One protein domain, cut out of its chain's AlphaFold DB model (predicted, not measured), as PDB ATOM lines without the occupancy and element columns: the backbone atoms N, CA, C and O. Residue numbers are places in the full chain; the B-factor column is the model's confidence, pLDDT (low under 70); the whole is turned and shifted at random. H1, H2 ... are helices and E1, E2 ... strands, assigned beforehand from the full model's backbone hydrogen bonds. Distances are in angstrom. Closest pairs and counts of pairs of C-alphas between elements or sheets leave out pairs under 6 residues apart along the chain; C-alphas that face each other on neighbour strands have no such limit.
ATOM      1  N   GLY A  23     276.077 257.791 264.437       67.38
ATOM      2  CA  GLY A  23     274.843 258.441 264.836       67.38
ATOM      3  C   GLY A  23     274.417 259.531 263.876       67.38
ATOM      4  O   GLY A  23     274.994 259.716 262.808       67.38
ATOM      5  N   SER A  24     273.357 260.229 264.266       72.62
ATOM      6  CA  SER A  24     272.690 261.207 263.419       72.62
ATOM      7  C   SER A  24     272.304 262.441 264.222       72.62
ATOM      8  O   SER A  24     271.832 262.334 265.359       72.62
ATOM      9  N   LEU A  25     272.502 263.609 263.621       70.62
ATOM     10  CA  LEU A  25     271.989 264.891 264.082       70.62
ATOM     11  C   LEU A  25     270.968 265.383 263.060       70.62
ATOM     12  O   LEU A  25     271.289 265.552 261.887       70.62
ATOM     13  N   ILE A  26     269.737 265.615 263.506       74.75
ATOM     14  CA  ILE A  26     268.641 266.069 262.647       74.75
ATOM     15  C   ILE A  26     268.180 267.434 263.145       74.75
ATOM     16  O   ILE A  26     267.938 267.609 264.341       74.75
ATOM     17  N   LYS A  27     268.041 268.393 262.229       76.31
ATOM     18  CA  LYS A  27     267.472 269.719 262.496       76.31
ATOM     19  C   LYS A  27     266.358 269.995 261.488       76.31
ATOM     20  O   LYS A  27     266.507 269.729 260.297       76.31
ATOM     21  N   GLY A  28     265.221 270.483 261.980       72.88
ATOM     22  CA  GLY A  28     263.976 270.558 261.208       72.88
ATOM     23  C   GLY A  28     263.126 269.289 261.355       72.88
ATOM     24  O   GLY A  28     263.119 268.656 262.409       72.88
ATOM     25  N   ARG A  29     262.369 268.931 260.313       75.62
ATOM     26  CA  ARG A  29     261.542 267.712 260.249       75.62
ATOM     27  C   ARG A  29     262.070 266.753 259.179       75.62
ATOM     28  O   ARG A  29     262.685 267.170 258.203       75.62
ATOM     29  N   ASP A  30     261.709 265.478 259.271       71.69
ATOM     30  CA  ASP A  30     262.174 264.415 258.355       71.69
ATOM     31  C   ASP A  30     261.873 264.637 256.862       71.69
ATOM     32  O   ASP A  30     262.418 263.950 255.990       71.69
ATOM     33  N   ASN A  31     260.939 265.531 256.549       74.50
ATOM     34  CA  ASN A  31     260.521 265.887 255.196       74.50
ATOM     35  C   ASN A  31     260.877 267.332 254.802       74.50
ATOM     36  O   ASN A  31     260.586 267.734 253.676       74.50
ATOM     37  N   ARG A  32     261.474 268.098 255.717       79.56
ATOM     38  CA  ARG A  32     261.932 269.477 255.530       79.56
ATOM     39  C   ARG A  32     262.984 269.775 256.600       79.56
ATOM     40  O   ARG A  32     262.656 270.015 257.758       79.56
ATOM     41  N   GLY A  33     264.253 269.644 256.259       83.94
ATOM     42  CA  GLY A  33     265.277 269.572 257.291       83.94
ATOM     43  C   GLY A  33     266.642 269.195 256.763       83.94
ATOM     44  O   GLY A  33     266.820 268.911 255.578       83.94
ATOM     45  N   VAL A  34     267.587 269.154 257.687       83.19
ATOM     46  CA  VAL A  34     268.950 268.688 257.460       83.19
ATOM     47  C   VAL A  34     269.250 267.522 258.380       83.19
ATOM     48  O   VAL A  34     268.786 267.464 259.521       83.19
ATOM     49  N   ARG A  35     270.041 266.590 257.865       84.94
ATOM     50  CA  ARG A  35     270.515 265.415 258.580       84.94
ATOM     51  C   ARG A  35     272.021 265.316 258.398       84.94
ATOM     52  O   ARG A  35     272.490 265.243 257.268       84.94
ATOM     53  N   LEU A  36     272.755 265.324 259.501       81.38
ATOM     54  CA  LEU A  36     274.185 265.056 259.541       81.38
ATOM     55  C   LEU A  36     274.396 263.684 260.175       81.38
ATOM     56  O   LEU A  36     274.242 263.526 261.386       81.38
ATOM     57  N   ASP A  37     274.737 262.701 259.358       83.94
ATOM     58  CA  ASP A  37     275.176 261.396 259.839       83.94
ATOM     59  C   ASP A  37     276.686 261.418 260.080       83.94
ATOM     60  O   ASP A  37     277.424 262.090 259.356       83.94
ATOM     61  N   TYR A  38     277.153 260.694 261.092       79.12
ATOM     62  CA  TYR A  38     278.577 260.539 261.368       79.12
ATOM     63  C   TYR A  38     278.935 259.084 261.645       79.12
ATOM     64  O   TYR A  38     278.137 258.329 262.201       79.12
ATOM     65  N   GLU A  39     280.159 258.713 261.278       76.62
ATOM     66  CA  GLU A  39     280.747 257.404 261.546       76.62
ATOM     67  C   GLU A  39     282.241 257.539 261.864       76.62
ATOM     68  O   GLU A  39     282.984 258.254 261.185       76.62
ATOM     69  N   SER A  40     282.702 256.853 262.912       70.88
ATOM     70  CA  SER A  40     284.131 256.699 263.188       70.88
ATOM     71  C   SER A  40     284.712 255.555 262.353       70.88
ATOM     72  O   SER A  40     284.232 254.422 262.433       70.88
ATOM     73  N   LEU A  41     285.780 255.830 261.613       68.06
ATOM     74  CA  LEU A  41     286.488 254.883 260.760       68.06
ATOM     75  C   LEU A  41     287.832 254.514 261.400       68.06
ATOM     76  O   LEU A  41     288.669 255.386 261.640       68.06
ATOM     77  N   SER A  42     288.061 253.224 261.653       64.81
ATOM     78  CA  SER A  42     289.374 252.712 262.068       64.81
ATOM     79  C   SER A  42     290.208 252.370 260.834       64.81
ATOM     80  O   SER A  42     289.778 251.587 259.990       64.81
ATOM     81  N   MET A  43     291.401 252.954 260.722       60.75
ATOM     82  CA  MET A  43     292.316 252.785 259.593       60.75
ATOM     83  C   MET A  43     293.677 252.257 260.067       60.75
ATOM     84  O   MET A  43     294.702 252.912 259.904       60.75
ATOM     85  N   GLY A  44     293.687 251.067 260.678       47.50
ATOM     86  CA  GLY A  44     294.908 250.268 260.869       47.50
ATOM     87  C   GLY A  44     296.104 251.018 261.475       47.50
ATOM     88  O   GLY A  44     297.210 250.906 260.959       47.50
ATOM     89  N   GLY A  45     295.874 251.807 262.533       54.12
ATOM     90  CA  GLY A  45     296.889 252.615 263.232       54.12
ATOM     91  C   GLY A  45     296.567 254.112 263.274       54.12
ATOM     92  O   GLY A  45     297.005 254.813 264.182       54.12
ATOM     93  N   SER A  46     295.738 254.587 262.347       61.81
ATOM     94  CA  SER A  46     295.110 255.908 262.376       61.81
ATOM     95  C   SER A  46     293.590 255.760 262.404       61.81
ATOM     96  O   SER A  46     293.049 254.657 262.272       61.81
ATOM     97  N   GLY A  47     292.875 256.860 262.603       73.75
ATOM     98  CA  GLY A  47     291.441 256.859 262.392       73.75
ATOM     99  C   GLY A  47     290.955 258.139 261.746       73.75
ATOM    100  O   GLY A  47     291.713 259.072 261.474       73.75
ATOM    101  N   ALA A  48     289.673 258.151 261.440       77.25
ATOM    102  CA  ALA A  48     289.005 259.306 260.886       77.25
ATOM    103  C   ALA A  48     287.567 259.338 261.379       77.25
ATOM    104  O   ALA A  48     287.008 258.313 261.768       77.25
ATOM    105  N   VAL A  49     286.953 260.511 261.328       76.00
ATOM    106  CA  VAL A  49     285.505 260.629 261.472       76.00
ATOM    107  C   VAL A  49     284.958 261.170 260.167       76.00
ATOM    108  O   VAL A  49     285.395 262.217 259.681       76.00
ATOM    109  N   ARG A  50     284.029 260.425 259.575       83.44
ATOM    110  CA  ARG A  50     283.311 260.850 258.382       83.44
ATOM    111  C   ARG A  50     281.975 261.434 258.792       83.44
ATOM    112  O   ARG A  50     281.266 260.853 259.606       83.44
ATOM    113  N   PHE A  51     281.634 262.556 258.181       84.81
ATOM    114  CA  PHE A  51     280.351 263.222 258.325       84.81
ATOM    115  C   PHE A  51     279.672 263.292 256.965       84.81
ATOM    116  O   PHE A  51     280.336 263.573 255.969       84.81
ATOM    117  N   SER A  52     278.368 263.044 256.912       90.25
ATOM    118  CA  SER A  52     277.559 263.106 255.697       90.25
ATOM    119  C   SER A  52     276.344 263.988 255.930       90.25
ATOM    120  O   SER A  52     275.499 263.674 256.764       90.25
ATOM    121  N   LEU A  53     276.277 265.110 255.219       90.06
ATOM    122  CA  LEU A  53     275.194 266.076 255.322       90.06
ATOM    123  C   LEU A  53     274.202 265.886 254.169       90.06
ATOM    124  O   LEU A  53     274.568 265.992 252.996       90.06
ATOM    125  N   GLU A  54     272.937 265.676 254.513       92.50
ATOM    126  CA  GLU A  54     271.805 265.582 253.595       92.50
ATOM    127  C   GLU A  54     270.777 266.682 253.905       92.50
ATOM    128  O   GLU A  54     270.427 266.925 255.059       92.50
ATOM    129  N   CYS A  55     270.255 267.317 252.855       88.81
ATOM    130  CA  CYS A  55     269.123 268.239 252.929       88.81
ATOM    131  C   CYS A  55     267.881 267.560 252.348       88.81
ATOM    132  O   CYS A  55     267.952 266.904 251.304       88.81
ATOM    133  N   VAL A  56     266.722 267.774 252.966       87.88
ATOM    134  CA  VAL A  56     265.446 267.204 252.523       87.88
ATOM    135  C   VAL A  56     264.386 268.294 252.440       87.88
ATOM    136  O   VAL A  56     264.257 269.085 253.371       87.88
ATOM    137  N   LYS A  57     263.589 268.305 251.364       85.31
ATOM    138  CA  LYS A  57     262.410 269.172 251.218       85.31
ATOM    139  C   LYS A  57     261.319 268.485 250.396       85.31
ATOM    140  O   LYS A  57     261.586 267.889 249.356       85.31
ATOM    141  N   ASN A  58     260.077 268.546 250.874       78.75
ATOM    142  CA  ASN A  58     258.957 267.817 250.270       78.75
ATOM    143  C   ASN A  58     258.190 268.611 249.208       78.75
ATOM    144  O   ASN A  58     257.960 268.119 248.113       78.75
ATOM    145  N   TRP A  59     257.793 269.836 249.526       72.50
ATOM    146  CA  TRP A  59     257.114 270.742 248.605       72.50
ATOM    147  C   TRP A  59     257.619 272.145 248.863       72.50
ATOM    148  O   TRP A  59     257.953 272.452 250.012       72.50
ATOM    149  N   GLY A  60     257.644 272.954 247.813       73.44
ATOM    150  CA  GLY A  60     257.903 274.381 247.844       73.44
ATOM    151  C   GLY A  60     259.205 274.844 248.486       73.44
ATOM    152  O   GLY A  60     259.867 274.089 249.186       73.44
ATOM    153  N   GLY A  61     259.573 276.095 248.247       78.88
ATOM    154  CA  GLY A  61     260.750 276.762 248.780       78.88
ATOM    155  C   GLY A  61     262.020 275.926 248.668       78.88
ATOM    156  O   GLY A  61     262.192 275.058 247.798       78.88
ATOM    157  N   GLN A  62     262.908 276.158 249.620       84.56
ATOM    158  CA  GLN A  62     264.209 275.516 249.670       84.56
ATOM    159  C   GLN A  62     264.616 275.176 251.096       84.56
ATOM    160  O   GLN A  62     264.110 275.728 252.070       84.56
ATOM    161  N   VAL A  63     265.532 274.220 251.205       85.81
ATOM    162  CA  VAL A  63     266.262 273.922 252.431       85.81
ATOM    163  C   VAL A  63     267.746 274.040 252.145       85.81
ATOM    164  O   VAL A  63     268.253 273.418 251.207       85.81
ATOM    165  N   GLY A  64     268.421 274.827 252.972       85.94
ATOM    166  CA  GLY A  64     269.868 274.940 253.036       85.94
ATOM    167  C   GLY A  64     270.378 274.434 254.378       85.94
ATOM    168  O   GLY A  64     269.708 274.546 255.405       85.94
ATOM    169  N   GLY A  65     271.572 273.860 254.367       86.19
ATOM    170  CA  GLY A  65     272.251 273.442 255.580       86.19
ATOM    171  C   GLY A  65     273.746 273.607 255.452       86.19
ATOM    172  O   GLY A  65     274.303 273.344 254.386       86.19
ATOM    173  N   VAL A  66     274.391 273.987 256.546       85.94
ATOM    174  CA  VAL A  66     275.848 273.997 256.667       85.94
ATOM    175  C   VAL A  66     276.211 273.226 257.922       85.94
ATOM    176  O   VAL A  66     275.743 273.544 259.009       85.94
ATOM    177  N   ALA A  67     277.033 272.196 257.768       83.44
ATOM    178  CA  ALA A  67     277.652 271.505 258.881       83.44
ATOM    179  C   ALA A  67     279.112 271.935 258.977       83.44
ATOM    180  O   ALA A  67     279.853 271.778 258.010       83.44
ATOM    181  N   THR A  68     279.518 272.438 260.136       81.31
ATOM    182  CA  THR A  68     280.913 272.735 260.466       81.31
ATOM    183  C   THR A  68     281.371 271.758 261.526       81.31
ATOM    184  O   THR A  68     280.755 271.633 262.583       81.31
ATOM    185  N   VAL A  69     282.452 271.049 261.243       80.25
ATOM    186  CA  VAL A  69     283.042 270.066 262.140       80.25
ATOM    187  C   VAL A  69     284.394 270.584 262.589       80.25
ATOM    188  O   VAL A  69     285.180 271.053 261.772       80.25
ATOM    189  N   VAL A  70     284.660 270.484 263.885       78.94
ATOM    190  CA  VAL A  70     285.928 270.864 264.504       78.94
ATOM    191  C   VAL A  70     286.457 269.671 265.284       78.94
ATOM    192  O   VAL A  70     285.759 269.112 266.130       78.94
ATOM    193  N   ALA A  71     287.684 269.270 264.987       77.25
ATOM    194  CA  ALA A  71     288.407 268.223 265.682       77.25
ATOM    195  C   ALA A  71     289.561 268.824 266.483       77.25
ATOM    196  O   ALA A  71     290.391 269.547 265.934       77.25
ATOM    197  N   TYR A  72     289.633 268.457 267.756       75.75
ATOM    198  CA  TYR A  72     290.742 268.738 268.654       75.75
ATOM    199  C   TYR A  72     291.486 267.435 268.920       75.75
ATOM    200  O   TYR A  72     290.857 266.446 269.288       75.75
ATOM    201  N   TYR A  73     292.799 267.399 268.730       75.44
ATOM    202  CA  TYR A  73     293.589 266.185 268.943       75.44
ATOM    203  C   TYR A  73     295.012 266.502 269.390       75.44
ATOM    204  O   TYR A  73     295.493 267.608 269.170       75.44
ATOM    205  N   LEU A  74     295.685 265.534 270.008       73.94
ATOM    206  CA  LEU A  74     297.112 265.645 270.313       73.94
ATOM    207  C   LEU A  74     297.944 265.153 269.126       73.94
ATOM    208  O   LEU A  74     297.652 264.101 268.551       73.94
ATOM    209  N   ASP A  75     298.970 265.910 268.747       76.50
ATOM    210  CA  ASP A  75     299.957 265.454 267.769       76.50
ATOM    211  C   ASP A  75     301.037 264.555 268.405       76.50
ATOM    212  O   ASP A  75     301.017 264.257 269.600       76.50
ATOM    213  N   GLY A  76     301.999 264.095 267.597       73.00
ATOM    214  CA  GLY A  76     303.087 263.231 268.070       73.00
ATOM    215  C   GLY A  76     304.023 263.878 269.103       73.00
ATOM    216  O   GLY A  76     304.787 263.158 269.740       73.00
ATOM    217  N   ALA A  77     303.966 265.202 269.279       80.25
ATOM    218  CA  ALA A  77     304.695 265.936 270.309       80.25
ATOM    219  C   ALA A  77     303.853 266.164 271.580       80.25
ATOM    220  O   ALA A  77     304.365 266.696 272.563       80.25
ATOM    221  N   GLY A  78     302.582 265.743 271.586       75.88
ATOM    222  CA  GLY A  78     301.652 265.977 272.687       75.88
ATOM    223  C   GLY A  78     301.064 267.391 272.703       75.88
ATOM    224  O   GLY A  78     300.525 267.800 273.729       75.88
ATOM    225  N   GLU A  79     301.152 268.142 271.600       77.62
ATOM    226  CA  GLU A  79     300.523 269.460 271.483       77.62
ATOM    227  C   GLU A  79     299.080 269.343 270.987       77.62
ATOM    228  O   GLU A  79     298.771 268.535 270.109       77.62
ATOM    229  N   ILE A  80     298.191 270.190 271.516       78.62
ATOM    230  CA  ILE A  80     296.805 270.277 271.043       78.62
ATOM    231  C   ILE A  80     296.787 270.937 269.662       78.62
ATOM    232  O   ILE A  80     297.247 272.064 269.477       78.62
ATOM    233  N   ARG A  81     296.193 270.241 268.699       82.88
ATOM    234  CA  ARG A  81     295.904 270.715 267.350       82.88
ATOM    235  C   ARG A  81     294.405 270.827 267.146       82.88
ATOM    236  O   ARG A  81     293.632 270.018 267.653       82.88
ATOM    237  N   GLU A  82     294.022 271.814 266.351       84.12
ATOM    238  CA  GLU A  82     292.659 272.010 265.872       84.12
ATOM    239  C   GLU A  82     292.629 271.797 264.357       84.12
ATOM    240  O   GLU A  82     293.512 272.261 263.631       84.12
ATOM    241  N   LYS A  83     291.603 271.104 263.868       83.75
ATOM    242  CA  LYS A  83     291.278 271.048 262.445       83.75
ATOM    243  C   LYS A  83     289.779 271.222 262.256       83.75
ATOM    244  O   LYS A  83     289.000 270.503 262.875       83.75
ATOM    245  N   SER A  84     289.382 272.126 261.369       83.06
ATOM    246  CA  SER A  84     287.980 272.359 261.033       83.06
ATOM    247  C   SER A  84     287.710 272.159 259.546       83.06
ATOM    248  O   SER A  84     288.544 272.467 258.696       83.06
ATOM    249  N   GLU A  85     286.541 271.606 259.235       87.25
ATOM    250  CA  GLU A  85     286.033 271.462 257.872       87.25
ATOM    251  C   GLU A  85     284.523 271.702 257.859       87.25
ATOM    252  O   GLU A  85     283.818 271.358 258.810       87.25
ATOM    253  N   SER A  86     284.017 272.265 256.763       87.19
ATOM    254  CA  SER A  86     282.591 272.534 256.596       87.19
ATOM    255  C   SER A  86     282.058 271.926 255.308       87.19
ATOM    256  O   SER A  86     282.741 271.873 254.285       87.19
ATOM    257  N   VAL A  87     280.800 271.500 255.342       90.12
ATOM    258  CA  VAL A  87     280.068 270.986 254.186       90.12
ATOM    259  C   VAL A  87     278.684 271.605 254.134       90.12
ATOM    260  O   VAL A  87     278.029 271.761 255.161       90.12
ATOM    261  N   SER A  88     278.226 271.961 252.936       91.50
ATOM    262  CA  SER A  88     276.916 272.574 252.735       91.50
ATOM    263  C   SER A  88     276.040 271.763 251.791       91.50
ATOM    264  O   SER A  88     276.487 271.302 250.735       91.50
ATOM    265  N   CYS A  89     274.767 271.617 252.144       89.38
ATOM    266  CA  CYS A  89     273.749 271.019 251.295       89.38
ATOM    267  C   CYS A  89     272.678 272.045 250.933       89.38
ATOM    268  O   CYS A  89     272.448 273.024 251.641       89.38
ATOM    269  N   HIS A  90     272.024 271.804 249.801       89.19
ATOM    270  CA  HIS A  90     270.905 272.607 249.348       89.19
ATOM    271  C   HIS A  90     269.943 271.731 248.550       89.19
ATOM    272  O   HIS A  90     270.379 270.922 247.725       89.19
ATOM    273  N   VAL A  91     268.641 271.878 248.785       88.69
ATOM    274  CA  VAL A  91     267.607 271.198 248.004       88.69
ATOM    275  C   VAL A  91     266.373 272.083 247.869       88.69
ATOM    276  O   VAL A  91     265.905 272.672 248.841       88.69
ATOM    277  N   LYS A  92     265.818 272.141 246.658       84.38
ATOM    278  CA  LYS A  92     264.526 272.781 246.393       84.38
ATOM    279  C   LYS A  92     263.403 271.759 246.502       84.38
ATOM    280  O   LYS A  92     263.582 270.603 246.100       84.38
ATOM    281  N   GLY A  93     262.263 272.174 247.043       78.88
ATOM    282  CA  GLY A  93     261.055 271.355 247.060       78.88
ATOM    283  C   GLY A  93     260.514 271.082 245.652       78.88
ATOM    284  O   GLY A  93     260.940 271.692 244.670       78.88
ATOM    285  N   GLY A  94     259.574 270.140 245.539       71.44
ATOM    286  CA  GLY A  94     258.730 270.041 244.344       71.44
ATOM    287  C   GLY A  94     257.832 271.274 244.180       71.44
ATOM    288  O   GLY A  94     257.670 272.050 245.123       71.44
ATOM    289  N   LEU A  95     257.240 271.441 242.995       67.00
ATOM    290  CA  LEU A  95     256.237 272.485 242.750       67.00
ATOM    291  C   LEU A  95     255.021 272.302 243.676       67.00
ATOM    292  O   LEU A  95     254.771 271.201 244.177       67.00
ATOM    293  N   ASP A  96     254.254 273.373 243.900       59.03
ATOM    294  CA  ASP A  96     253.020 273.288 244.687       59.03
ATOM    295  C   ASP A  96     252.078 272.215 244.124       59.03
ATOM    296  O   ASP A  96     251.853 272.115 242.921       59.03
ATOM    297  N   GLY A  97     251.555 271.368 245.015       59.56
ATOM    298  CA  GLY A  97     250.729 270.212 244.652       59.56
ATOM    299  C   GLY A  97     251.512 268.919 244.387       59.56
ATOM    300  O   GLY A  97     250.954 267.833 244.553       59.56
ATOM    301  N   GLU A  98     252.816 268.983 244.099       63.19
ATOM    302  CA  GLU A  98     253.662 267.792 244.014       63.19
ATOM    303  C   GLU A  98     254.179 267.402 245.405       63.19
ATOM    304  O   GLU A  98     255.190 267.905 245.890       63.19
ATOM    305  N   ARG A  99     253.514 266.444 246.067       62.66
ATOM    306  CA  ARG A  99     254.000 265.826 247.321       62.66
ATOM    307  C   ARG A  99     255.185 264.881 247.068       62.66
ATOM    308  O   ARG A  99     255.128 263.702 247.419       62.66
ATOM    309  N   ARG A 100     256.239 265.361 246.408       67.81
ATOM    310  CA  ARG A 100     257.423 264.569 246.064       67.81
ATOM    311  C   ARG A 100     258.593 264.947 246.960       67.81
ATOM    312  O   ARG A 100     259.241 265.966 246.751       67.81
ATOM    313  N   LYS A 101     258.917 264.058 247.900       70.62
ATOM    314  CA  LYS A 101     260.077 264.185 248.786       70.62
ATOM    315  C   LYS A 101     261.361 264.266 247.958       70.62
ATOM    316  O   LYS A 101     261.829 263.245 247.458       70.62
ATOM    317  N   ARG A 102     261.934 265.466 247.824       77.56
ATOM    318  CA  ARG A 102     263.250 265.665 247.217       77.56
ATOM    319  C   ARG A 102     264.316 265.597 248.299       77.56
ATOM    320  O   ARG A 102     264.205 266.206 249.365       77.56
ATOM    321  N   ARG A 103     265.345 264.813 248.012       82.50
ATOM    322  CA  ARG A 103     266.543 264.661 248.831       82.50
ATOM    323  C   ARG A 103     267.711 265.204 248.027       82.50
ATOM    324  O   ARG A 103     267.859 264.853 246.857       82.50
ATOM    325  N   GLY A 104     268.484 266.100 248.626       78.56
ATOM    326  CA  GLY A 104     269.755 266.522 248.054       78.56
ATOM    327  C   GLY A 104     270.736 265.354 248.061       78.56
ATOM    328  O   GLY A 104     270.630 264.453 248.892       78.56
ATOM    329  N   VAL A 105     271.705 265.367 247.147       82.81
ATOM    330  CA  VAL A 105     272.818 264.414 247.213       82.81
ATOM    331  C   VAL A 105     273.576 264.660 248.517       82.81
ATOM    332  O   VAL A 105     273.988 265.792 248.781       82.81
ATOM    333  N   ALA A 106     273.744 263.610 249.321       83.69
ATOM    334  CA  ALA A 106     274.496 263.694 250.563       83.69
ATOM    335  C   ALA A 106     275.958 264.038 250.259       83.69
ATOM    336  O   ALA A 106     276.620 263.368 249.461       83.69
ATOM    337  N   LYS A 107     276.471 265.092 250.893       89.38
ATOM    338  CA  LYS A 107     277.866 265.511 250.746       89.38
ATOM    339  C   LYS A 107     278.627 265.129 251.997       89.38
ATOM    340  O   LYS A 107     278.156 265.372 253.103       89.38
ATOM    341  N   SER A 108     279.789 264.513 251.811       88.31
ATOM    342  CA  SER A 108     280.582 263.996 252.922       88.31
ATOM    343  C   SER A 108     281.910 264.724 253.068       88.31
ATOM    344  O   SER A 108     282.526 265.073 252.065       88.31
ATOM    345  N   ILE A 109     282.355 264.874 254.310       86.69
ATOM    346  CA  ILE A 109     283.713 265.282 254.683       86.69
ATOM    347  C   ILE A 109     284.302 264.227 255.611       86.69
ATOM    348  O   ILE A 109     283.570 263.555 256.342       86.69
ATOM    349  N   THR A 110     285.621 264.070 255.575       85.31
ATOM    350  CA  THR A 110     286.331 263.088 256.393       85.31
ATOM    351  C   THR A 110     287.494 263.781 257.073       85.31
ATOM    352  O   THR A 110     288.442 264.193 256.407       85.31
ATOM    353  N   ILE A 111     287.447 263.869 258.401       80.00
ATOM    354  CA  ILE A 111     288.527 264.465 259.182       80.00
ATOM    355  C   ILE A 111     289.408 263.338 259.734       80.00
ATOM    356  O   ILE A 111     288.937 262.561 260.572       80.00
ATOM    357  N   PRO A 112     290.672 263.219 259.283       80.62
ATOM    358  CA  PRO A 112     291.616 262.280 259.871       80.62
ATOM    359  C   PRO A 112     291.986 262.748 261.281       80.62
ATOM    360  O   PRO A 112     292.371 263.903 261.467       80.62
ATOM    361  N   VAL A 113     291.866 261.856 262.265       72.56
ATOM    362  CA  VAL A 113     292.179 262.129 263.672       72.56
ATOM    363  C   VAL A 113     292.764 260.886 264.352       72.56
ATOM    364  O   VAL A 113     292.322 259.764 264.091       72.56
ATOM    365  N   PRO A 114     293.728 261.035 265.272       70.25
ATOM    366  CA  PRO A 114     294.148 259.927 266.120       70.25
ATOM    367  C   PRO A 114     293.020 259.602 267.116       70.25
ATOM    368  O   PRO A 114     292.898 260.238 268.159       70.25
ATOM    369  N   LEU A 115     292.178 258.607 266.803       58.34
ATOM    370  CA  LEU A 115     290.967 258.269 267.581       58.34
ATOM    371  C   LEU A 115     291.228 257.905 269.054       58.34
ATOM    372  O   LEU A 115     290.294 257.839 269.846       58.34
ATOM    373  N   SER A 116     292.477 257.640 269.444       59.59
ATOM    374  CA  SER A 116     292.850 257.429 270.846       59.59
ATOM    375  C   SER A 116     292.829 258.714 271.682       59.59
ATOM    376  O   SER A 116     292.707 258.627 272.904       59.59
ATOM    377  N   GLN A 117     292.990 259.883 271.050       65.12
ATOM    378  CA  GLN A 117     293.182 261.190 271.692       65.12
ATOM    379  C   GLN A 117     292.576 262.311 270.831       65.12
ATOM    380  O   GLN A 117     293.276 263.233 270.411       65.12
ATOM    381  N   ALA A 118     291.278 262.213 270.538       65.00
ATOM    382  CA  ALA A 118     290.574 263.217 269.756       65.00
ATOM    383  C   ALA A 118     289.192 263.534 270.338       65.00
ATOM    384  O   ALA A 118     288.455 262.653 270.770       65.00
ATOM    385  N   GLU A 119     288.819 264.805 270.300       68.19
ATOM    386  CA  GLU A 119     287.457 265.269 270.526       68.19
ATOM    387  C   GLU A 119     286.940 265.877 269.225       68.19
ATOM    388  O   GLU A 119     287.574 266.766 268.658       68.19
ATOM    389  N   VAL A 120     285.786 265.414 268.743       69.69
ATOM    390  CA  VAL A 120     285.179 265.946 267.520       69.69
ATOM    391  C   VAL A 120     283.826 266.554 267.850       69.69
ATOM    392  O   VAL A 120     282.962 265.917 268.451       69.69
ATOM    393  N   ARG A 121     283.639 267.808 267.447       73.94
ATOM    394  CA  ARG A 121     282.403 268.570 267.616       73.94
ATOM    395  C   ARG A 121     281.834 268.893 266.245       73.94
ATOM    396  O   ARG A 121     282.573 269.274 265.345       73.94
ATOM    397  N   ALA A 122     280.524 268.750 266.092       73.31
ATOM    398  CA  ALA A 122     279.819 269.101 264.869       73.31
ATOM    399  C   ALA A 122     278.708 270.105 265.176       73.31
ATOM    400  O   ALA A 122     277.916 269.904 266.096       73.31
ATOM    401  N   TYR A 123     278.649 271.161 264.376       76.06
ATOM    402  CA  TYR A 123     277.653 272.222 264.430       76.06
ATOM    403  C   TYR A 123     276.871 272.205 263.125       76.06
ATOM    404  O   TYR A 123     277.465 272.059 262.060       76.06
ATOM    405  N   VAL A 124     275.546 272.319 263.204       76.12
ATOM    406  CA  VAL A 124     274.676 272.286 262.024       76.12
ATOM    407  C   VAL A 124     273.751 273.489 262.028       76.12
ATOM    408  O   VAL A 124     272.840 273.600 262.859       76.12
ATOM    409  N   ASP A 125     273.949 274.346 261.040       78.25
ATOM    410  CA  ASP A 125     273.059 275.441 260.695       78.25
ATOM    411  C   ASP A 125     272.107 275.023 259.582       78.25
ATOM    412  O   ASP A 125     272.398 274.149 258.761       78.25
ATOM    413  N   TYR A 126     270.909 275.593 259.631       81.31
ATOM    414  CA  TYR A 126     269.765 275.153 258.853       81.31
ATOM    415  C   TYR A 126     268.862 276.336 258.561       81.31
ATOM    416  O   TYR A 126     268.468 277.053 259.481       81.31
ATOM    417  N   GLU A 127     268.482 276.450 257.296       78.69
ATOM    418  CA  GLU A 127     267.510 277.414 256.815       78.69
ATOM    419  C   GLU A 127     266.465 276.698 255.960       78.69
ATOM    420  O   GLU A 127     266.772 275.805 255.163       78.69
ATOM    421  N   GLU A 128     265.209 277.091 256.133       79.44
ATOM    422  CA  GLU A 128     264.075 276.599 255.361       79.44
ATOM    423  C   GLU A 128     263.236 277.788 254.916       79.44
ATOM    424  O   GLU A 128     262.774 278.554 255.757       79.44
ATOM    425  N   THR A 129     262.973 277.886 253.614       74.12
ATOM    426  CA  THR A 129     261.937 278.775 253.080       74.12
ATOM    427  C   THR A 129     260.710 277.968 252.678       74.12
ATOM    428  O   THR A 129     260.771 276.757 252.402       74.12
ATOM    429  N   SER A 130     259.558 278.624 252.664       66.38
ATOM    430  CA  SER A 130     258.346 278.147 252.011       66.38
ATOM    431  C   SER A 130     258.145 278.851 250.664       66.38
ATOM    432  O   SER A 130     258.710 279.909 250.421       66.38
ATOM    433  N   ASN A 131     257.294 278.299 249.791       60.16
ATOM    434  CA  ASN A 131     256.896 278.980 248.546       60.16
ATOM    435  C   ASN A 131     256.243 280.348 248.789       60.16
ATOM    436  O   ASN A 131     256.274 281.197 247.906       60.16
ATOM    437  N   ILE A 132     255.643 280.556 249.966       54.22
ATOM    438  CA  ILE A 132     255.071 281.850 250.347       54.22
ATOM    439  C   ILE A 132     256.200 282.853 250.598       54.22
ATOM    440  O   ILE A 132     256.063 283.999 250.201       54.22
ATOM    441  N   ASP A 133     257.323 282.422 251.171       50.25
ATOM    442  CA  ASP A 133     258.471 283.295 251.431       50.25
ATOM    443  C   ASP A 133     259.186 283.678 250.124       50.25
ATOM    444  O   ASP A 133     259.451 284.856 249.914       50.25
ATOM    445  N   ASP A 134     259.382 282.730 249.195       47.03
ATOM    446  CA  ASP A 134     259.951 283.013 247.862       47.03
ATOM    447  C   ASP A 134     259.026 283.947 247.038       47.03
ATOM    448  O   ASP A 134     259.492 284.856 246.343       47.03
ATOM    449  N   ALA A 135     257.700 283.759 247.131       48.66
ATOM    450  CA  ALA A 135     256.710 284.623 246.480       48.66
ATOM    451  C   ALA A 135     256.630 286.016 247.128       48.66
ATOM    452  O   ALA A 135     256.460 287.006 246.418       48.66
ATOM    453  N   LEU A 136     256.777 286.111 248.453       45.81
ATOM    454  CA  LEU A 136     256.844 287.375 249.188       45.81
ATOM    455  C   LEU A 136     258.164 288.115 248.945       45.81
ATOM    456  O   LEU A 136     258.139 289.335 248.898       45.81
ATOM    457  N   GLU A 137     259.285 287.431 248.716       48.38
ATOM    458  CA  GLU A 137     260.551 288.064 248.315       48.38
ATOM    459  C   GLU A 137     260.439 288.698 246.914       48.38
ATOM    460  O   GLU A 137     260.941 289.795 246.679       48.38
ATOM    461  N   HIS A 138     259.690 288.067 245.999       47.59
ATOM    462  CA  HIS A 138     259.411 288.620 244.666       47.59
ATOM    463  C   HIS A 138     258.321 289.709 244.665       47.59
ATOM    464  O   HIS A 138     258.278 290.528 243.747       47.59
ATOM    465  N   LEU A 139     257.442 289.738 245.674       42.25
ATOM    466  CA  LEU A 139     256.353 290.719 245.813       42.25
ATOM    467  C   LEU A 139     256.654 291.846 246.821       42.25
ATOM    468  O   LEU A 139     255.911 292.822 246.893       42.25
ATOM    469  N   GLY A 140     257.720 291.728 247.609       40.03
ATOM    470  CA  GLY A 140     257.903 292.455 248.864       40.03
ATOM    471  C   GLY A 140     259.084 293.410 248.877       40.03
ATOM    472  O   GLY A 140     259.883 293.367 249.807       40.03
ATOM    473  N   ASN A 141     259.151 294.329 247.912       46.50
ATOM    474  CA  ASN A 141     259.965 295.537 248.072       46.50
ATOM    475  C   ASN A 141     259.309 296.587 248.995       46.50
ATOM    476  O   ASN A 141     259.910 297.630 249.215       46.50
ATOM    477  N   GLU A 142     258.118 296.349 249.572       41.00
ATOM    478  CA  GLU A 142     257.472 297.353 250.445       41.00
ATOM    479  C   GLU A 142     256.696 296.849 251.677       41.00
ATOM    480  O   GLU A 142     256.320 297.676 252.505       41.00
TER     481      GLU A 142
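This is residues 23 to 142 of the 179 residues of an uncharacterized protein of Pseudoxanthomonas mexicana (UniProt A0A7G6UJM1). Picture a long sandwich of two twisted sheets, E1 E2 E3 E6 and E5 E4 E7, laid face to face with their strands nearly lined up along the longest axis. At one end of the slab sits the short helix H1, next to the end where the long link from E5 to E6 loops out and comes back; residues 136 to 142 stick out there as a free tail. The printed part has 120 residues with seven named strands and one named helix, in the order E1 E2 E3 E4 E5 E6 E7 H1; both sheets are antiparallel throughout, and the class is mostly strand. The whole is loose, with a radius of gyration of the C-alphas of 18.1 A, and its outline is flat, spanning 60 by 31 by 17 A.

Start with the four-stranded sheet. Find C-alpha 23 at (274.843, 258.441, 264.836), where E1, residues 23 to 29, begins; it is 16.8 A long. E2, residues 32 to 43, runs 34.9 A, and E3, residues 46 to 57, returns over 37.0 A. The fourth strand is E6, residues 107 to 113, 19.6 A long. For the other sheet, look at C-alpha 62 at (264.209, 275.516, 249.670): from there E4, residues 62 to 74, runs 40.1 A. E5, residues 80 to 92, covers 40.7 A, and E7, residues 117 to 128, covers 36.8 A. Last comes H1, residues 131 to 139, which is 12.1 A long and ends at C-alpha 139 at (256.353, 290.719, 245.813).

Begin in the sheet ordered E1, E2, E3, E6, whose edge strands are E1 and E6. E1, E2 and E3 form a meander, each strand the antiparallel neighbour of the one before, and E1 and E2, like E2 and E3, are a hairpin. Look for N 25 and O 36 at 2.8 A between E1 and E2, and for N 37 and O 52 at 2.9 A between E2 and E3. E6 is the antiparallel neighbour of E3, with N 109 and O 51 at 2.9 A. Beyond the named strands, residues 56 to 57 of E3 pair antiparallel with residues 102 to 103. Now move to the sheet ordered E5, E4, E7, where E4 is the inner strand. E4 and E5 are a hairpin, with N 69 and O 85 at 2.8 A; E4 and E7 are antiparallel at 167 degrees, with N 68 and O 123 at 2.8 A. The two sheets form a sandwich, two sheets face to face, 8.3 A centre to centre where they face each other, with the strands of one at 17 degrees to those of the other. Across it, the closest C-alphas of E3 and E5 are those of Cys 55 and Cys 89, 5.6 A apart, and those of E2 and E4 are Val 34 and Gly 65, 6.1 A apart. E1 is apart from E5. H1 is on neither sheet and only just apart from E4, at 8.2 A; each of its O i to N i+4 pairs is within hydrogen-bond range.

The two C-alphas farthest apart are those of Gly 44 and Glu 142, at 61.1 A. The printed part has no cut. The link E5 to E6, residues 93 to 106, is long; the other links are tight. Residues 136 to 142, of which 136 to 139 belong to H1, stand free. The mean pLDDT of the printed part is 74.2; it is under 70 at residue 23 and residues 41 to 46, 95 to 100, 115 to 120 and 130 to 142.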